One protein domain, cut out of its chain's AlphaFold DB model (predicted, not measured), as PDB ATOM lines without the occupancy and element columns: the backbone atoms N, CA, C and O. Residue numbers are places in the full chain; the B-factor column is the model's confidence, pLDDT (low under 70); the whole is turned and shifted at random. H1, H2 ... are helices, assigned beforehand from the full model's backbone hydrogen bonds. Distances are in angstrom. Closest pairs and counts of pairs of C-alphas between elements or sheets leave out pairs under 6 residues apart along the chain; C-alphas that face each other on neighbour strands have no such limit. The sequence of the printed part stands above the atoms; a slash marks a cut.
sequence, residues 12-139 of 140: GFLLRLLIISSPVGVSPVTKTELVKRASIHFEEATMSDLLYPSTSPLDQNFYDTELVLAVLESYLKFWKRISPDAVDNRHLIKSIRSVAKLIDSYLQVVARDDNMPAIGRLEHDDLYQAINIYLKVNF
ATOM      1  N   GLY A  12      55.073  -8.177  38.241       87.94
ATOM      2  CA  GLY A  12      55.002  -8.451  36.805       87.94
ATOM      3  C   GLY A  12      53.836  -7.777  36.086       87.94
ATOM      4  O   GLY A  12      53.992  -7.330  34.951       87.94
ATOM      5  N   PHE A  13      52.667  -7.645  36.723       89.19
ATOM      6  CA  PHE A  13      51.565  -6.879  36.136       89.19
ATOM      7  C   PHE A  13      51.921  -5.394  36.009       89.19
ATOM      8  O   PHE A  13      51.684  -4.805  34.958       89.19
ATOM      9  N   LEU A  14      52.506  -4.794  37.050       89.94
ATOM     10  CA  LEU A  14      52.895  -3.380  37.039       89.94
ATOM     11  C   LEU A  14      53.988  -3.093  36.003       89.94
ATOM     12  O   LEU A  14      53.899  -2.092  35.295       89.94
ATOM     13  N   LEU A  15      54.974  -3.986  35.882       89.00
ATOM     14  CA  LEU A  15      56.038  -3.892  34.882       89.00
ATOM     15  C   LEU A  15      55.476  -4.016  33.461       89.00
ATOM     16  O   LEU A  15      55.733  -3.147  32.633       89.00
ATOM     17  N   ARG A  16      54.612  -5.006  33.195       87.75
ATOM     18  CA  ARG A  16      53.919  -5.132  31.898       87.75
ATOM     19  C   ARG A  16      53.072  -3.909  31.567       87.75
ATOM     20  O   ARG A  16      53.094  -3.429  30.437       87.75
ATOM     21  N   LEU A  17      52.333  -3.389  32.546       88.69
ATOM     22  CA  LEU A  17      51.529  -2.186  32.357       88.69
ATOM     23  C   LEU A  17      52.416  -0.982  32.008       88.69
ATOM     24  O   LEU A  17      52.044  -0.184  31.151       88.69
ATOM     25  N   LEU A  18      53.590  -0.869  32.636       87.50
ATOM     26  CA  LEU A  18      54.547   0.201  32.365       87.50
ATOM     27  C   LEU A  18      55.132   0.095  30.955       87.50
ATOM     28  O   LEU A  18      55.150   1.103  30.247       87.50
ATOM     29  N   ILE A  19      55.488  -1.117  30.524       84.44
ATOM     30  CA  ILE A  19      55.961  -1.401  29.161       84.44
ATOM     31  C   ILE A  19      54.908  -0.960  28.137       84.44
ATOM     32  O   ILE A  19      55.206  -0.167  27.250       84.44
ATOM     33  N   ILE A  20      53.652  -1.386  28.306       81.50
ATOM     34  CA  ILE A  20      52.554  -1.062  27.375       81.50
ATOM     35  C   ILE A  20      52.186   0.431  27.421       81.50
ATOM     36  O   ILE A  20      51.746   0.997  26.423       81.50
ATOM     37  N   SER A  21      52.382   1.106  28.558       82.38
ATOM     38  CA  SER A  21      52.091   2.542  28.690       82.38
ATOM     39  C   SER A  21      53.056   3.441  27.910       82.38
ATOM     40  O   SER A  21      52.677   4.550  27.530       82.38
ATOM     41  N   SER A  22      54.286   2.971  27.662       73.00
ATOM     42  CA  SER A  22      55.333   3.732  26.973       73.00
ATOM     43  C   SER A  22      54.972   4.066  25.511       73.00
ATOM     44  O   SER A  22      54.969   5.252  25.176       73.00
ATOM     45  N   PRO A  23      54.569   3.100  24.652       68.88
ATOM     46  CA  PRO A  23      54.189   3.386  23.266       68.88
ATOM     47  C   PRO A  23      52.843   4.112  23.125       68.88
ATOM     48  O   PRO A  23      52.600   4.757  22.111       68.88
ATOM     49  N   VAL A  24      51.959   4.034  24.126       74.38
ATOM     50  CA  VAL A  24      50.599   4.611  24.066       74.38
ATOM     51  C   VAL A  24      50.585   6.120  24.385       74.38
ATOM     52  O   VAL A  24      49.535   6.757  24.353       74.38
ATOM     53  N   GLY A  25      51.742   6.735  24.661       77.31
ATOM     54  CA  GLY A  25      51.837   8.185  24.874       77.31
ATOM     55  C   GLY A  25      51.151   8.654  26.161       77.31
ATOM     56  O   GLY A  25      50.552   9.728  26.209       77.31
ATOM     57  N   VAL A  26      51.203   7.830  27.210       85.25
ATOM     58  CA  VAL A  26      50.612   8.142  28.516       85.25
ATOM     59  C   VAL A  26      51.300   9.361  29.151       85.25
ATOM     60  O   VAL A  26      52.507   9.555  29.006       85.25
ATOM     61  N   SER A  27      50.538  10.185  29.886       89.00
ATOM     62  CA  SER A  27      51.068  11.414  30.491       89.00
ATOM     63  C   SER A  27      52.301  11.149  31.382       89.00
ATOM     64  O   SER A  27      52.340  10.132  32.087       89.00
ATOM     65  N   PRO A  28      53.282  12.074  31.446       87.25
ATOM     66  CA  PRO A  28      54.470  11.912  32.291       87.25
ATOM     67  C   PRO A  28      54.136  11.679  33.772       87.25
ATOM     68  O   PRO A  28      54.796  10.901  34.462       87.25
ATOM     69  N   VAL A  29      53.066  12.308  34.265       89.19
ATOM     70  CA  VAL A  29      52.587  12.148  35.648       89.19
ATOM     71  C   VAL A  29      52.102  10.720  35.893       89.19
ATOM     72  O   VAL A  29      52.445  10.093  36.891       89.19
ATOM     73  N   THR A  30      51.341  10.159  34.956       89.19
ATOM     74  CA  THR A  30      50.865   8.778  35.065       89.19
ATOM     75  C   THR A  30      52.021   7.780  34.956       89.19
ATOM     76  O   THR A  30      52.060   6.818  35.723       89.19
ATOM     77  N   LYS A  31      52.994   8.027  34.066       89.12
ATOM     78  CA  LYS A  31      54.193   7.184  33.930       89.12
ATOM     79  C   LYS A  31      55.025   7.181  35.218       89.12
ATOM     80  O   LYS A  31      55.402   6.116  35.697       89.12
ATOM     81  N   THR A  32      55.258   8.348  35.820       91.12
ATOM     82  CA  THR A  32      56.013   8.465  37.085       91.12
ATOM     83  C   THR A  32      55.313   7.783  38.262       91.12
ATOM     84  O   THR A  32      55.971   7.104  39.052       91.12
ATOM     85  N   GLU A  33      53.987   7.885  38.363       90.62
ATOM     86  CA  GLU A  33      53.217   7.172  39.388       90.62
ATOM     87  C   GLU A  33      53.268   5.648  39.185       90.62
ATOM     88  O   GLU A  33      53.400   4.893  40.150       90.62
ATOM     89  N   LEU A  34      53.229   5.180  37.936       91.00
ATOM     90  CA  LEU A  34      53.345   3.758  37.624       91.00
ATOM     91  C   LEU A  34      54.745   3.209  37.944       91.00
ATOM     92  O   LEU A  34      54.851   2.155  38.568       91.00
ATOM     93  N   VAL A  35      55.805   3.960  37.623       92.81
ATOM     94  CA  VAL A  35      57.193   3.655  38.026       92.81
ATOM     95  C   VAL A  35      57.317   3.552  39.545       92.81
ATOM     96  O   VAL A  35      57.929   2.623  40.068       92.81
ATOM     97  N   LYS A  36      56.713   4.491  40.281       92.00
ATOM     98  CA  LYS A  36      56.718   4.496  41.749       92.00
ATOM     99  C   LYS A  36      55.992   3.290  42.344       92.00
ATOM    100  O   LYS A  36      56.409   2.770  43.374       92.00
ATOM    101  N   ARG A  37      54.916   2.825  41.713       89.81
ATOM    102  CA  ARG A  37      54.211   1.613  42.154       89.81
ATOM    103  C   ARG A  37      55.017   0.364  41.852       89.81
ATOM    104  O   ARG A  37      55.221  -0.440  42.753       89.81
ATOM    105  N   ALA A  38      55.520   0.228  40.627       91.62
ATOM    106  CA  ALA A  38      56.373  -0.894  40.250       91.62
ATOM    107  C   ALA A  38      57.587  -1.012  41.187       91.62
ATOM    108  O   ALA A  38      57.927  -2.112  41.613       91.62
ATOM    109  N   SER A  39      58.178   0.120  41.593       92.12
ATOM    110  CA  SER A  39      59.344   0.124  42.477       92.12
ATOM    111  C   SER A  39      59.050  -0.401  43.884       92.12
ATOM    112  O   SER A  39      59.859  -1.139  44.439       92.12
ATOM    113  N   ILE A  40      57.880  -0.107  44.461       88.44
ATOM    114  CA  ILE A  40      57.493  -0.609  45.793       88.44
ATOM    115  C   ILE A  40      57.373  -2.141  45.812       88.44
ATOM    116  O   ILE A  40      57.678  -2.758  46.836       88.44
ATOM    117  N   HIS A  41      56.968  -2.736  44.689       88.25
ATOM    118  CA  HIS A  41      56.806  -4.182  44.517       88.25
ATOM    119  C   HIS A  41      58.045  -4.871  43.931       88.25
ATOM    120  O   HIS A  41      58.020  -6.070  43.672       88.25
ATOM    121  N   PHE A  42      59.148  -4.147  43.728       89.94
ATOM    122  CA  PHE A  42      60.290  -4.668  42.976       89.94
ATOM    123  C   PHE A  42      61.012  -5.830  43.674       89.94
ATOM    124  O   PHE A  42      61.610  -6.674  43.020       89.94
ATOM    125  N   GLU A  43      60.894  -5.927  45.000       90.06
ATOM    126  CA  GLU A  43      61.373  -7.074  45.784       90.06
ATOM    127  C   GLU A  43      60.675  -8.397  45.413       90.06
ATOM    128  O   GLU A  43      61.281  -9.458  45.549       90.06
ATOM    129  N   GLU A  44      59.421  -8.330  44.956       89.62
ATOM    130  CA  GLU A  44      58.586  -9.480  44.576       89.62
ATOM    131  C   GLU A  44      58.727  -9.834  43.086       89.62
ATOM    132  O   GLU A  44      58.142 -10.817  42.630       89.62
ATOM    133  N   ALA A  45      59.470  -9.033  42.317       91.62
ATOM    134  CA  ALA A  45      59.670  -9.265  40.896       91.62
ATOM    135  C   ALA A  45      60.592 -10.465  40.652       91.62
ATOM    136  O   ALA A  45      61.570 -10.706  41.364       91.62
ATOM    137  N   THR A  46      60.277 -11.209  39.602       90.81
ATOM    138  CA  THR A  46      61.064 -12.346  39.133       90.81
ATOM    139  C   THR A  46      61.793 -11.992  37.850       90.81
ATOM    140  O   THR A  46      61.441 -11.042  37.157       90.81
ATOM    141  N   MET A  47      62.792 -12.793  37.485       88.62
ATOM    142  CA  MET A  47      63.532 -12.568  36.246       88.62
ATOM    143  C   MET A  47      62.615 -12.550  35.008       88.62
ATOM    144  O   MET A  47      62.741 -11.687  34.145       88.62
ATOM    145  N   SER A  48      61.619 -13.437  34.960       86.12
ATOM    146  CA  SER A  48      60.606 -13.465  33.898       86.12
ATOM    147  C   SER A  48      59.759 -12.193  33.800       86.12
ATOM    148  O   SER A  48      59.206 -11.920  32.738       86.12
ATOM    149  N   ASP A  49      59.646 -11.415  34.878       88.06
ATOM    150  CA  ASP A  49      58.903 -10.153  34.859       88.06
ATOM    151  C   ASP A  49      59.701  -9.012  34.211       88.06
ATOM    152  O   ASP A  49      59.101  -8.044  33.747       88.06
ATOM    153  N   LEU A  50      61.036  -9.123  34.179       87.56
ATOM    154  CA  LEU A  50      61.940  -8.155  33.548       87.56
ATOM    155  C   LEU A  50      62.231  -8.523  32.086       87.56
ATOM    156  O   LEU A  50      62.458  -7.643  31.262       87.56
ATOM    157  N   LEU A  51      62.197  -9.817  31.757       79.44
ATOM    158  CA  LEU A  51      62.425 -10.353  30.412       79.44
ATOM    159  C   LEU A  51      61.177 -10.281  29.518       79.44
ATOM    160  O   LEU A  51      60.789 -11.277  28.904       79.44
ATOM    161  N   TYR A  52      60.514  -9.130  29.455       71.25
ATOM    162  CA  TYR A  52      59.409  -8.969  28.516       71.25
ATOM    163  C   TYR A  52      59.930  -8.424  27.181       71.25
ATOM    164  O   TYR A  52      60.537  -7.353  27.192       71.25
ATOM    165  N   PRO A  53      59.675  -9.112  26.050       59.88
ATOM    166  CA  PRO A  53      60.027  -8.603  24.734       59.88
ATOM    167  C   PRO A  53      59.399  -7.226  24.521       59.88
ATOM    168  O   PRO A  53      58.183  -7.068  24.693       59.88
ATOM    169  N   SER A  54      60.212  -6.240  24.140       57.00
ATOM    170  CA  SER A  54      59.721  -4.949  23.657       57.00
ATOM    171  C   SER A  54      58.628  -5.179  22.606       57.00
ATOM    172  O   SER A  54      58.789  -5.972  21.682       57.00
ATOM    173  N   THR A  55      57.488  -4.493  22.725       54.69
ATOM    174  CA  THR A  55      56.337  -4.670  21.811       54.69
ATOM    175  C   THR A  55      56.571  -4.087  20.412       54.69
ATOM    176  O   THR A  55      55.650  -4.042  19.599       54.69
ATOM    177  N   SER A  56      57.772  -3.581  20.144       53.88
ATOM    178  CA  SER A  56      58.146  -2.924  18.902       53.88
ATOM    179  C   SER A  56      58.780  -3.945  17.951       53.88
ATOM    180  O   SER A  56      59.875  -4.430  18.227       53.88
ATOM    181  N   PRO A  57      58.139  -4.276  16.815       51.66
ATOM    182  CA  PRO A  57      58.680  -5.230  15.842       51.66
ATOM    183  C   PRO A  57      59.933  -4.722  15.101       51.66
ATOM    184  O   PRO A  57      60.500  -5.458  14.298       51.66
ATOM    185  N   LEU A  58      60.344  -3.470  15.338       52.88
ATOM    186  CA  LEU A  58      61.516  -2.819  14.744       52.88
ATOM    187  C   LEU A  58      62.694  -2.685  15.720       52.88
ATOM    188  O   LEU A  58      63.805  -2.405  15.270       52.88
ATOM    189  N   ASP A  59      62.481  -2.886  17.024       53.44
ATOM    190  CA  ASP A  59      63.551  -2.753  18.010       53.44
ATOM    191  C   ASP A  59      64.346  -4.053  18.108       53.44
ATOM    192  O   ASP A  59      63.876  -5.074  18.603       53.44
ATOM    193  N   GLN A  60      65.605  -3.988  17.675       52.56
ATOM    194  CA  GLN A  60      66.615  -5.015  17.944       52.56
ATOM    195  C   GLN A  60      66.855  -5.200  19.457       52.56
ATOM    196  O   GLN A  60      67.369  -6.235  19.878       52.56
ATOM    197  N   ASN A  61      66.440  -4.236  20.285       55.97
ATOM    198  CA  ASN A  61      66.565  -4.300  21.731       55.97
ATOM    199  C   ASN A  61      65.355  -5.028  22.346       55.97
ATOM    200  O   ASN A  61      64.315  -4.428  22.640       55.97
ATOM    201  N   PHE A  62      65.494  -6.341  22.540       62.31
ATOM    202  CA  PHE A  62      64.447  -7.193  23.112       62.31
ATOM    203  C   PHE A  62      64.061  -6.806  24.550       62.31
ATOM    204  O   PHE A  62      62.982  -7.193  24.993       62.31
ATOM    205  N   TYR A  63      64.884  -6.023  25.259       73.69
ATOM    206  CA  TYR A  63      64.667  -5.654  26.660       73.69
ATOM    207  C   TYR A  63      64.596  -4.135  26.857       73.69
ATOM    208  O   TYR A  63      65.469  -3.396  26.404       73.69
ATOM    209  N   ASP A  64      63.593  -3.663  27.603       79.31
ATOM    210  CA  ASP A  64      63.449  -2.250  27.977       79.31
ATOM    211  C   ASP A  64      64.333  -1.917  29.200       79.31
ATOM    212  O   ASP A  64      63.880  -1.842  30.348       79.31
ATOM    213  N   THR A  65      65.640  -1.768  28.958       83.06
ATOM    214  CA  THR A  65      66.648  -1.457  29.989       83.06
ATOM    215  C   THR A  65      66.405  -0.115  30.671       83.06
ATOM    216  O   THR A  65      66.631   0.002  31.875       83.06
ATOM    217  N   GLU A  66      65.907   0.876  29.930       84.19
ATOM    218  CA  GLU A  66      65.588   2.209  30.448       84.19
ATOM    219  C   GLU A  66      64.444   2.156  31.463       84.19
ATOM    220  O   GLU A  66      64.496   2.793  32.520       84.19
ATOM    221  N   LEU A  67      63.420   1.344  31.195       87.81
ATOM    222  CA  LEU A  67      62.338   1.108  32.140       87.81
ATOM    223  C   LEU A  67      62.838   0.420  33.410       87.81
ATOM    224  O   LEU A  67      62.505   0.866  34.513       87.81
ATOM    225  N   VAL A  68      63.644  -0.640  33.275       90.62
ATOM    226  CA  VAL A  68      64.211  -1.351  34.434       90.62
ATOM    227  C   VAL A  68      65.064  -0.402  35.281       90.62
ATOM    228  O   VAL A  68      64.926  -0.389  36.509       90.62
ATOM    229  N   LEU A  69      65.873   0.450  34.643       91.00
ATOM    230  CA  LEU A  69      66.657   1.484  35.314       91.00
ATOM    231  C   LEU A  69      65.759   2.485  36.060       91.00
ATOM    232  O   LEU A  69      65.976   2.732  37.247       91.00
ATOM    233  N   ALA A  70      64.705   2.998  35.420       92.62
ATOM    234  CA  ALA A  70      63.780   3.949  36.040       92.62
ATOM    235  C   ALA A  70      63.083   3.374  37.291       92.62
ATOM    236  O   ALA A  70      62.925   4.065  38.307       92.62
ATOM    237  N   VAL A  71      62.683   2.098  37.245       94.69
ATOM    238  CA  VAL A  71      62.083   1.397  38.392       94.69
ATOM    239  C   VAL A  71      63.110   1.191  39.509       94.69
ATOM    240  O   VAL A  71      62.802   1.470  40.674       94.69
ATOM    241  N   LEU A  72      64.336   0.778  39.171       95.19
ATOM    242  CA  LEU A  72      65.427   0.598  40.130       95.19
ATOM    243  C   LEU A  72      65.796   1.913  40.832       95.19
ATOM    244  O   LEU A  72      65.902   1.948  42.058       95.19
ATOM    245  N   GLU A  73      65.943   3.012  40.092       95.06
ATOM    246  CA  GLU A  73      66.231   4.322  40.681       95.06
ATOM    247  C   GLU A  73      65.145   4.767  41.661       95.06
ATOM    248  O   GLU A  73      65.439   5.273  42.749       95.06
ATOM    249  N   SER A  74      63.880   4.584  41.276       95.06
ATOM    250  CA  SER A  74      62.727   4.884  42.123       95.06
ATOM    251  C   SER A  74      62.754   4.053  43.411       95.06
ATOM    252  O   SER A  74      62.558   4.597  44.503       95.06
ATOM    253  N   TYR A  75      63.087   2.760  43.309       94.62
ATOM    254  CA  TYR A  75      63.247   1.874  44.462       94.62
ATOM    255  C   TYR A  75      64.378   2.347  45.383       94.62
ATOM    256  O   TYR A  75      64.174   2.477  46.588       94.62
ATOM    257  N   LEU A  76      65.551   2.676  44.834       93.69
ATOM    258  CA  LEU A  76      66.705   3.131  45.616       93.69
ATOM    259  C   LEU A  76      66.449   4.474  46.311       93.69
ATOM    260  O   LEU A  76      66.851   4.653  47.462       93.69
ATOM    261  N   LYS A  77      65.751   5.409  45.650       93.00
ATOM    262  CA  LYS A  77      65.309   6.679  46.257       93.00
ATOM    263  C   LYS A  77      64.380   6.420  47.444       93.00
ATOM    264  O   LYS A  77      64.556   7.020  48.506       93.00
ATOM    265  N   PHE A  78      63.419   5.507  47.286       89.69
ATOM    266  CA  PHE A  78      62.522   5.102  48.367       89.69
ATOM    267  C   PHE A  78      63.282   4.435  49.520       89.69
ATOM    268  O   PHE A  78      63.116   4.851  50.665       89.69
ATOM    269  N   TRP A  79      64.138   3.459  49.212       89.62
ATOM    270  CA  TRP A  79      64.914   2.699  50.189       89.62
ATOM    271  C   TRP A  79      65.808   3.614  51.031       89.62
ATOM    272  O   TRP A  79      65.721   3.580  52.253       89.62
ATOM    273  N   LYS A  80      66.568   4.520  50.395       89.12
ATOM    274  CA  LYS A  80      67.438   5.488  51.091       89.12
ATOM    275  C   LYS A  80      66.676   6.372  52.079       89.12
ATOM    276  O   LYS A  80      67.192   6.688  53.145       89.12
ATOM    277  N   ARG A  81      65.444   6.770  51.744       88.12
ATOM    278  CA  ARG A  81      64.609   7.611  52.615       88.12
ATOM    279  C   ARG A  81      64.166   6.882  53.884       88.12
ATOM    280  O   ARG A  81      64.000   7.521  54.916       88.12
ATOM    281  N   ILE A  82      63.946   5.572  53.799       84.50
ATOM    282  CA  ILE A  82      63.470   4.752  54.923       84.50
ATOM    283  C   ILE A  82      64.600   4.017  55.655       84.50
ATOM    284  O   ILE A  82      64.332   3.338  56.642       84.50
ATOM    285  N   SER A  83      65.849   4.156  55.199       80.94
ATOM    286  CA  SER A  83      67.019   3.459  55.739       80.94
ATOM    287  C   SER A  83      68.046   4.354  56.470       80.94
ATOM    288  O   SER A  83      69.241   4.070  56.340       80.94
ATOM    289  N   PRO A  84      67.676   5.425  57.212       67.94
ATOM    290  CA  PRO A  84      68.679   6.291  57.835       67.94
ATOM    291  C   PRO A  84      69.567   5.551  58.855       67.94
ATOM    292  O   PRO A  84      70.685   5.995  59.084       67.94
ATOM    293  N   ASP A  85      69.118   4.403  59.388       67.50
ATOM    294  CA  ASP A  85      69.891   3.540  60.295       67.50
ATOM    295  C   ASP A  85      69.653   2.040  59.990       67.50
ATOM    296  O   ASP A  85      69.015   1.284  60.724       67.50
ATOM    297  N   ALA A  86      70.049   1.615  58.785       61.75
ATOM    298  CA  ALA A  86      69.687   0.311  58.214       61.75
ATOM    299  C   ALA A  86      70.226  -0.914  58.981       61.75
ATOM    300  O   ALA A  86      69.785  -2.026  58.691       61.75
ATOM    301  N   VAL A  87      71.155  -0.725  59.928       64.44
ATOM    302  CA  VAL A  87      71.896  -1.798  60.616       64.44
ATOM    303  C   VAL A  87      70.955  -2.765  61.349       64.44
ATOM    304  O   VAL A  87      71.172  -3.977  61.305       64.44
ATOM    305  N   ASP A  88      69.844  -2.262  61.894       69.00
ATOM    306  CA  ASP A  88      68.871  -3.076  62.636       69.00
ATOM    307  C   ASP A  88      67.663  -3.534  61.801       69.00
ATOM    308  O   ASP A  88      66.927  -4.455  62.175       69.00
ATOM    309  N   ASN A  89      67.467  -2.960  60.610       82.12
ATOM    310  CA  ASN A  89      66.315  -3.255  59.763       82.12
ATOM    311  C   ASN A  89      66.577  -4.447  58.831       82.12
ATOM    312  O   ASN A  89      66.712  -4.309  57.611       82.12
ATOM    313  N   ARG A  90      66.574  -5.657  59.410       84.62
ATOM    314  CA  ARG A  90      66.754  -6.936  58.686       84.62
ATOM    315  C   ARG A  90      65.881  -7.061  57.431       84.62
ATOM    316  O   ARG A  90      66.347  -7.588  56.424       84.62
ATOM    317  N   HIS A  91      64.645  -6.557  57.468       86.56
ATOM    318  CA  HIS A  91      63.745  -6.563  56.310       86.56
ATOM    319  C   HIS A  91      64.234  -5.660  55.171       86.56
ATOM    320  O   HIS A  91      64.242  -6.095  54.023       86.56
ATOM    321  N   LEU A  92      64.708  -4.447  55.470       88.25
ATOM    322  CA  LEU A  92      65.233  -3.527  54.454       88.25
ATOM    323  C   LEU A  92      66.519  -4.060  53.824       88.25
ATOM    324  O   LEU A  92      66.674  -3.968  52.607       88.25
ATOM    325  N   ILE A  93      67.397  -4.668  54.632       89.00
ATOM    326  CA  ILE A  93      68.621  -5.334  54.158       89.00
ATOM    327  C   ILE A  93      68.277  -6.533  53.262       89.00
ATOM    328  O   ILE A  93      68.908  -6.746  52.224       89.00
ATOM    329  N   LYS A  94      67.276  -7.338  53.644       90.50
ATOM    330  CA  LYS A  94      66.817  -8.471  52.830       90.50
ATOM    331  C   LYS A  94      66.242  -7.992  51.496       90.50
ATOM    332  O   LYS A  94      66.607  -8.551  50.464       90.50
ATOM    333  N   SER A  95      65.419  -6.945  51.524       91.06
ATOM    334  CA  SER A  95      64.781  -6.354  50.345       91.06
ATOM    335  C   SER A  95      65.820  -5.863  49.328       91.06
ATOM    336  O   SER A  95      65.828  -6.337  48.193       91.06
ATOM    337  N   ILE A  96      66.776  -5.018  49.749       92.56
ATOM    338  CA  ILE A  96      67.813  -4.478  48.843       92.56
ATOM    339  C   ILE A  96      68.700  -5.580  48.268       92.56
ATOM    340  O   ILE A  96      69.063  -5.538  47.097       92.56
ATOM    341  N   ARG A  97      69.013  -6.612  49.063       93.19
ATOM    342  CA  ARG A  97      69.789  -7.766  48.596       93.19
ATOM    343  C   ARG A  97      69.015  -8.594  47.569       93.19
ATOM    344  O   ARG A  97      69.630  -9.106  46.640       93.19
ATOM    345  N   SER A  98      67.702  -8.747  47.742       93.44
ATOM    346  CA  SER A  98      66.842  -9.444  46.778       93.44
ATOM    347  C   SER A  98      66.823  -8.705  45.442       93.44
ATOM    348  O   SER A  98      67.136  -9.294  44.409       93.44
ATOM    349  N   VAL A  99      66.579  -7.391  45.480       95.12
ATOM    350  CA  VAL A  99      66.584  -6.537  44.286       95.12
ATOM    351  C   VAL A  99      67.956  -6.543  43.606       95.12
ATOM    352  O   VAL A  99      68.029  -6.702  42.394       95.12
ATOM    353  N   ALA A 100      69.054  -6.465  44.364       94.81
ATOM    354  CA  ALA A 100      70.402  -6.534  43.797       94.81
ATOM    355  C   ALA A 100      70.660  -7.854  43.047       94.81
ATOM    356  O   ALA A 100      71.197  -7.830  41.946       94.81
ATOM    357  N   LYS A 101      70.234  -8.998  43.602       95.31
ATOM    358  CA  LYS A 101      70.352 -10.305  42.928       95.31
ATOM    359  C   LYS A 101      69.500 -10.395  41.664       95.31
ATOM    360  O   LYS A 101      69.935 -10.995  40.683       95.31
ATOM    361  N   LEU A 102      68.295  -9.827  41.700       94.56
ATOM    362  CA  LEU A 102      67.406  -9.771  40.544       94.56
ATOM    363  C   LEU A 102      68.040  -8.961  39.409       94.56
ATOM    364  O   LEU A 102      68.098  -9.446  38.284       94.56
ATOM    365  N   ILE A 103      68.562  -7.770  39.718       94.25
ATOM    366  CA  ILE A 103      69.238  -6.905  38.742       94.25
ATOM    367  C   ILE A 103      70.510  -7.559  38.206       94.25
ATOM    368  O   ILE A 103      70.730  -7.536  37.002       94.25
ATOM    369  N   ASP A 104      71.322  -8.181  39.059       91.44
ATOM    370  CA  ASP A 104      72.520  -8.902  38.616       91.44
ATOM    371  C   ASP A 104      72.164 -10.038  37.642       91.44
ATOM    372  O   ASP A 104      72.733 -10.135  36.557       91.44
ATOM    373  N   SER A 105      71.139 -10.835  37.969       90.88
ATOM    374  CA  SER A 105      70.637 -11.896  37.082       90.88
ATOM    375  C   SER A 105      70.093 -11.333  35.765       90.88
ATOM    376  O   SER A 105      70.317 -11.919  34.706       90.88
ATOM    377  N   TYR A 106      69.407 -10.187  35.821       89.75
ATOM    378  CA  TYR A 106      68.927  -9.465  34.646       89.75
ATOM    379  C   TYR A 106      70.069  -9.030  33.732       89.75
ATOM    380  O   TYR A 106      70.077  -9.375  32.551       89.75
ATOM    381  N   LEU A 107      71.072  -8.354  34.291       87.81
ATOM    382  CA  LEU A 107      72.238  -7.890  33.547       87.81
ATOM    383  C   LEU A 107      73.027  -9.048  32.938       87.81
ATOM    384  O   LEU A 107      73.485  -8.921  31.811       87.81
ATOM    385  N   GLN A 108      73.143 -10.192  33.620       87.31
ATOM    386  CA  GLN A 108      73.795 -11.376  33.052       87.31
ATOM    387  C   GLN A 108      73.084 -11.912  31.803       87.31
ATOM    388  O   GLN A 108      73.754 -12.427  30.910       87.31
ATOM    389  N   VAL A 109      71.752 -11.829  31.734       84.62
ATOM    390  CA  VAL A 109      70.999 -12.263  30.546       84.62
ATOM    391  C   VAL A 109      71.100 -11.224  29.438       84.62
ATOM    392  O   VAL A 109      71.428 -11.584  28.314       84.62
ATOM    393  N   VAL A 110      70.904  -9.943  29.763       80.75
ATOM    394  CA  VAL A 110      70.980  -8.853  28.778       80.75
ATOM    395  C   VAL A 110      72.387  -8.723  28.189       80.75
ATOM    396  O   VAL A 110      72.525  -8.544  26.989       80.75
ATOM    397  N   ALA A 111      73.440  -8.867  28.999       77.31
ATOM    398  CA  ALA A 111      74.827  -8.764  28.540       77.31
ATOM    399  C   ALA A 111      75.299  -9.964  27.702       77.31
ATOM    400  O   ALA A 111      76.335  -9.879  27.048       77.31
ATOM    401  N   ARG A 112      74.585 -11.097  27.754       73.50
ATOM    402  CA  ARG A 112      74.841 -12.263  26.890       73.50
ATOM    403  C   ARG A 112      74.136 -12.161  25.544       73.50
ATOM    404  O   ARG A 112      74.446 -12.950  24.660       73.50
ATOM    405  N   ASP A 113      73.174 -11.256  25.419       68.50
ATOM    406  CA  ASP A 113      72.486 -11.012  24.165       68.50
ATOM    407  C   ASP A 113      73.389 -10.154  23.267       68.50
ATOM    408  O   ASP A 113      73.774  -9.039  23.632       68.50
ATOM    409  N   ASP A 114      73.750 -10.680  22.092       58.06
ATOM    410  CA  ASP A 114      74.612 -10.010  21.105       58.06
ATOM    411  C   ASP A 114      74.020  -8.676  20.603       58.06
ATOM    412  O   ASP A 114      74.726  -7.876  19.986       58.06
ATOM    413  N   ASN A 115      72.737  -8.418  20.889       55.50
ATOM    414  CA  ASN A 115      72.025  -7.193  20.542       55.50
ATOM    415  C   ASN A 115      72.071  -6.090  21.607       55.50
ATOM    416  O   ASN A 115      71.407  -5.070  21.418       55.50
ATOM    417  N   MET A 116      72.830  -6.240  22.702       49.66
ATOM    418  CA  MET A 116      73.030  -5.129  23.637       49.66
ATOM    419  C   MET A 116      73.579  -3.925  22.846       49.66
ATOM    420  O   MET A 116      74.694  -4.022  22.319       49.66
ATOM    421  N   PRO A 117      72.839  -2.796  22.733       52.31
ATOM    422  CA  PRO A 117      73.377  -1.598  22.119       52.31
ATOM    423  C   PRO A 117      74.571  -1.237  22.971       52.31
ATOM    424  O   PRO A 117      74.470  -0.969  24.170       52.31
ATOM    425  N   ALA A 118      75.733  -1.389  22.362       52.94
ATOM    426  CA  ALA A 118      76.978  -1.323  23.058       52.94
ATOM    427  C   ALA A 118      77.260   0.136  23.393       52.94
ATOM    428  O   ALA A 118      78.094   0.768  22.765       52.94
ATOM    429  N   ILE A 119      76.587   0.677  24.404       47.88
ATOM    430  CA  ILE A 119      76.912   1.981  24.978       47.88
ATOM    431  C   ILE A 119      78.385   1.959  25.448       47.88
ATOM    432  O   ILE A 119      79.060   2.976  25.412       47.88
ATOM    433  N   GLY A 120      78.939   0.772  25.749       45.09
ATOM    434  CA  GLY A 120      80.374   0.567  25.983       45.09
ATOM    435  C   GLY A 120      81.276   0.373  24.747       45.09
ATOM    436  O   GLY A 120      82.488   0.488  24.904       45.09
ATOM    437  N   ARG A 121      80.748   0.079  23.545       50.91
ATOM    438  CA  ARG A 121      81.554   0.010  22.297       50.91
ATOM    439  C   ARG A 121      81.444   1.317  21.505       50.91
ATOM    440  O   ARG A 121      82.458   1.886  21.130       50.91
ATOM    441  N   LEU A 122      80.239   1.877  21.365       49.53
ATOM    442  CA  LEU A 122      79.995   3.066  20.541       49.53
ATOM    443  C   LEU A 122      80.730   4.330  21.019       49.53
ATOM    444  O   LEU A 122      81.121   5.131  20.180       49.53
ATOM    445  N   GLU A 123      80.928   4.531  22.327       50.69
ATOM    446  CA  GLU A 123      81.601   5.746  22.829       50.69
ATOM    447  C   GLU A 123      83.128   5.630  22.927       50.69
ATOM    448  O   GLU A 123      83.814   6.644  23.077       50.69
ATOM    449  N   HIS A 124      83.696   4.421  22.847       50.91
ATOM    450  CA  HIS A 124      85.127   4.214  23.095       50.91
ATOM    451  C   HIS A 124      85.843   3.347  22.059       50.91
ATOM    452  O   HIS A 124      87.027   3.078  22.253       50.91
ATOM    453  N   ASP A 125      85.207   2.948  20.957       65.12
ATOM    454  CA  ASP A 125      85.893   2.212  19.888       65.12
ATOM    455  C   ASP A 125      87.121   2.982  19.371       65.12
ATOM    456  O   ASP A 125      88.189   2.388  19.236       65.12
ATOM    457  N   ASP A 126      87.039   4.311  19.233       71.00
ATOM    458  CA  ASP A 126      88.182   5.152  18.849       71.00
ATOM    459  C   ASP A 126      89.315   5.122  19.889       71.00
ATOM    460  O   ASP A 126      90.497   5.086  19.539       71.00
ATOM    461  N   LEU A 127      88.975   5.102  21.183       74.50
ATOM    462  CA  LEU A 127      89.956   5.067  22.268       74.50
ATOM    463  C   LEU A 127      90.613   3.687  22.376       74.50
ATOM    464  O   LEU A 127      91.837   3.591  22.473       74.50
ATOM    465  N   TYR A 128      89.827   2.611  22.310       75.00
ATOM    466  CA  TYR A 128      90.348   1.245  22.288       75.00
ATOM    467  C   TYR A 128      91.170   0.980  21.024       75.00
ATOM    468  O   TYR A 128      92.210   0.323  21.099       75.00
ATOM    469  N   GLN A 129      90.775   1.542  19.880       78.19
ATOM    470  CA  GLN A 129      91.551   1.500  18.647       78.19
ATOM    471  C   GLN A 129      92.867   2.272  18.790       78.19
ATOM    472  O   GLN A 129      93.915   1.731  18.434       78.19
ATOM    473  N   ALA A 130      92.849   3.482  19.355       82.88
ATOM    474  CA  ALA A 130      94.055   4.274  19.593       82.88
ATOM    475  C   ALA A 130      95.034   3.560  20.539       82.88
ATOM    476  O   ALA A 130      96.230   3.480  20.250       82.88
ATOM    477  N   ILE A 131      94.527   2.970  21.627       79.12
ATOM    478  CA  ILE A 131      95.325   2.174  22.570       79.12
ATOM    479  C   ILE A 131      95.906   0.937  21.871       79.12
ATOM    480  O   ILE A 131      97.100   0.672  21.984       79.12
ATOM    481  N   ASN A 132      95.100   0.201  21.102       79.69
ATOM    482  CA  ASN A 132      95.548  -0.987  20.371       79.69
ATOM    483  C   ASN A 132      96.629  -0.660  19.325       79.69
ATOM    484  O   ASN A 132      97.601  -1.398  19.191       79.69
ATOM    485  N   ILE A 133      96.497   0.462  18.606       86.56
ATOM    486  CA  ILE A 133      97.520   0.946  17.666       86.56
ATOM    487  C   ILE A 133      98.804   1.308  18.419       86.56
ATOM    488  O   ILE A 133      99.881   0.866  18.022       86.56
ATOM    489  N   TYR A 134      98.705   2.062  19.518       85.12
ATOM    490  CA  TYR A 134      99.871   2.440  20.319       85.12
ATOM    491  C   TYR A 134     100.628   1.213  20.834       85.12
ATOM    492  O   TYR A 134     101.852   1.146  20.700       85.12
ATOM    493  N   LEU A 135      99.907   0.224  21.366       86.06
ATOM    494  CA  LEU A 135     100.501  -1.012  21.865       86.06
ATOM    495  C   LEU A 135     101.180  -1.807  20.745       86.06
ATOM    496  O   LEU A 135     102.318  -2.221  20.923       86.06
ATOM    497  N   LYS A 136     100.551  -1.940  19.568       82.06
ATOM    498  CA  LYS A 136     101.150  -2.634  18.411       82.06
ATOM    499  C   LYS A 136     102.400  -1.952  17.855       82.06
ATOM    500  O   LYS A 136     103.265  -2.629  17.312       82.06
ATOM    501  N   VAL A 137     102.483  -0.625  17.937       82.88
ATOM    502  CA  VAL A 137     103.639   0.137  17.434       82.88
ATOM    503  C   VAL A 137     104.803   0.122  18.427       82.88
ATOM    504  O   VAL A 137     105.956   0.111  18.004       82.88
ATOM    505  N   ASN A 138     104.523   0.126  19.735       72.56
ATOM    506  CA  ASN A 138     105.549   0.260  20.776       72.56
ATOM    507  C   ASN A 138     105.954  -1.070  21.434       72.56
ATOM    508  O   ASN A 138     106.988  -1.118  22.095       72.56
ATOM    509  N   PHE A 139     105.175  -2.136  21.244       66.44
ATOM    510  CA  PHE A 139     105.459  -3.477  21.754       66.44
ATOM    511  C   PHE A 139     105.197  -4.524  20.648       66.44
ATOM    512  O   PHE A 139     104.117  -5.117  20.627       66.44
TER     513      PHE A 139
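Overview. This is residues 12 to 139 of the 140 residues of the protein "BTB/POZ domain-containing protein" of Glycine soja (UniProt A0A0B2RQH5). Look first for a small helical body with a long arm: the two longest helices, H5 and H4, run side by side in opposite ways, loosely spaced, and the hairpin of H1 and H2 packs with H2 crossing H4, while short H3 bridges H1 and H5. Residues 118 to 139, with H6 and H7, stick out from this body and make much of the length. The printed part has 128 residues with seven named helices, H1 to H7 in order along the chain, and no named strand; the class is all helix. The whole is loose, with a radius of gyration of the C-alphas of 18.6 A and spans of 56 by 43 by 25 A.

Arrangement. Begin at H5, residues 90 to 110, and look across to H4, residues 65 to 82. They are close but not clearly touching, at a shallow tilt of 13 degrees, opposite ways; their closest C-alphas, Trp 79 and Leu 92, are 7.6 A apart. With residues 102 to 106 alone, H5 touches H3, residues 47 to 50; the closest C-alphas, Met 47 and Tyr 106, are 6.4 A apart. H3 also touches H1, residues 12 to 21, where the C-alphas of Gly 12 and Asp 49 are closest at 4.7 A. H1 and H2, residues 28 to 40, form a helical hairpin; they touch at a shallow tilt of 15 degrees, opposite ways, closest at the C-alphas of Leu 14 and Ala 38, 5.3 A apart. Residues 35 to 40 of H2 touch residues 70 to 75 of H4 at a steep tilt of 65 degrees, the same way, with the C-alphas of Ser 39 and Tyr 75 closest at 4.7 A. H6, residues 119 to 122, and H7, residues 125 to 138, meet only through their link, and H5 is apart from both. Every O i to N i+4 pair is within hydrogen-bond range in H1, H2, H4, H5 and H7; H3 and H6 are too short for such a pair.

Along the chain. Find C-alpha 90 at (66.754, -6.936, 58.686); from there H5 runs 30.3 A to C-alpha 110 at (70.980, -8.853, 28.778). H4 measures 25.9 A, H7 19.8 A, H2 18.7 A and H1 14.0 A; H3 and H6 have four residues each. H7 ends at C-alpha 138, at (105.549, 0.260, 20.776).

Size, cuts and confidence. The two C-alphas farthest apart, those of Thr 30 and Phe 139, are 57.5 A apart. The printed part has no cut, and the link from H3 to H4, residues 51 to 64, is long. Residues 84 to 91 stand free too. Without the stretches that stand free, the body spans 42 by 33 by 20 A. Look in the B-factor column for pLDDT under 70 at residue 23, residues 53 to 62, 84 to 88 and 113 to 125, and residue 139; the mean of the printed part is 79.9.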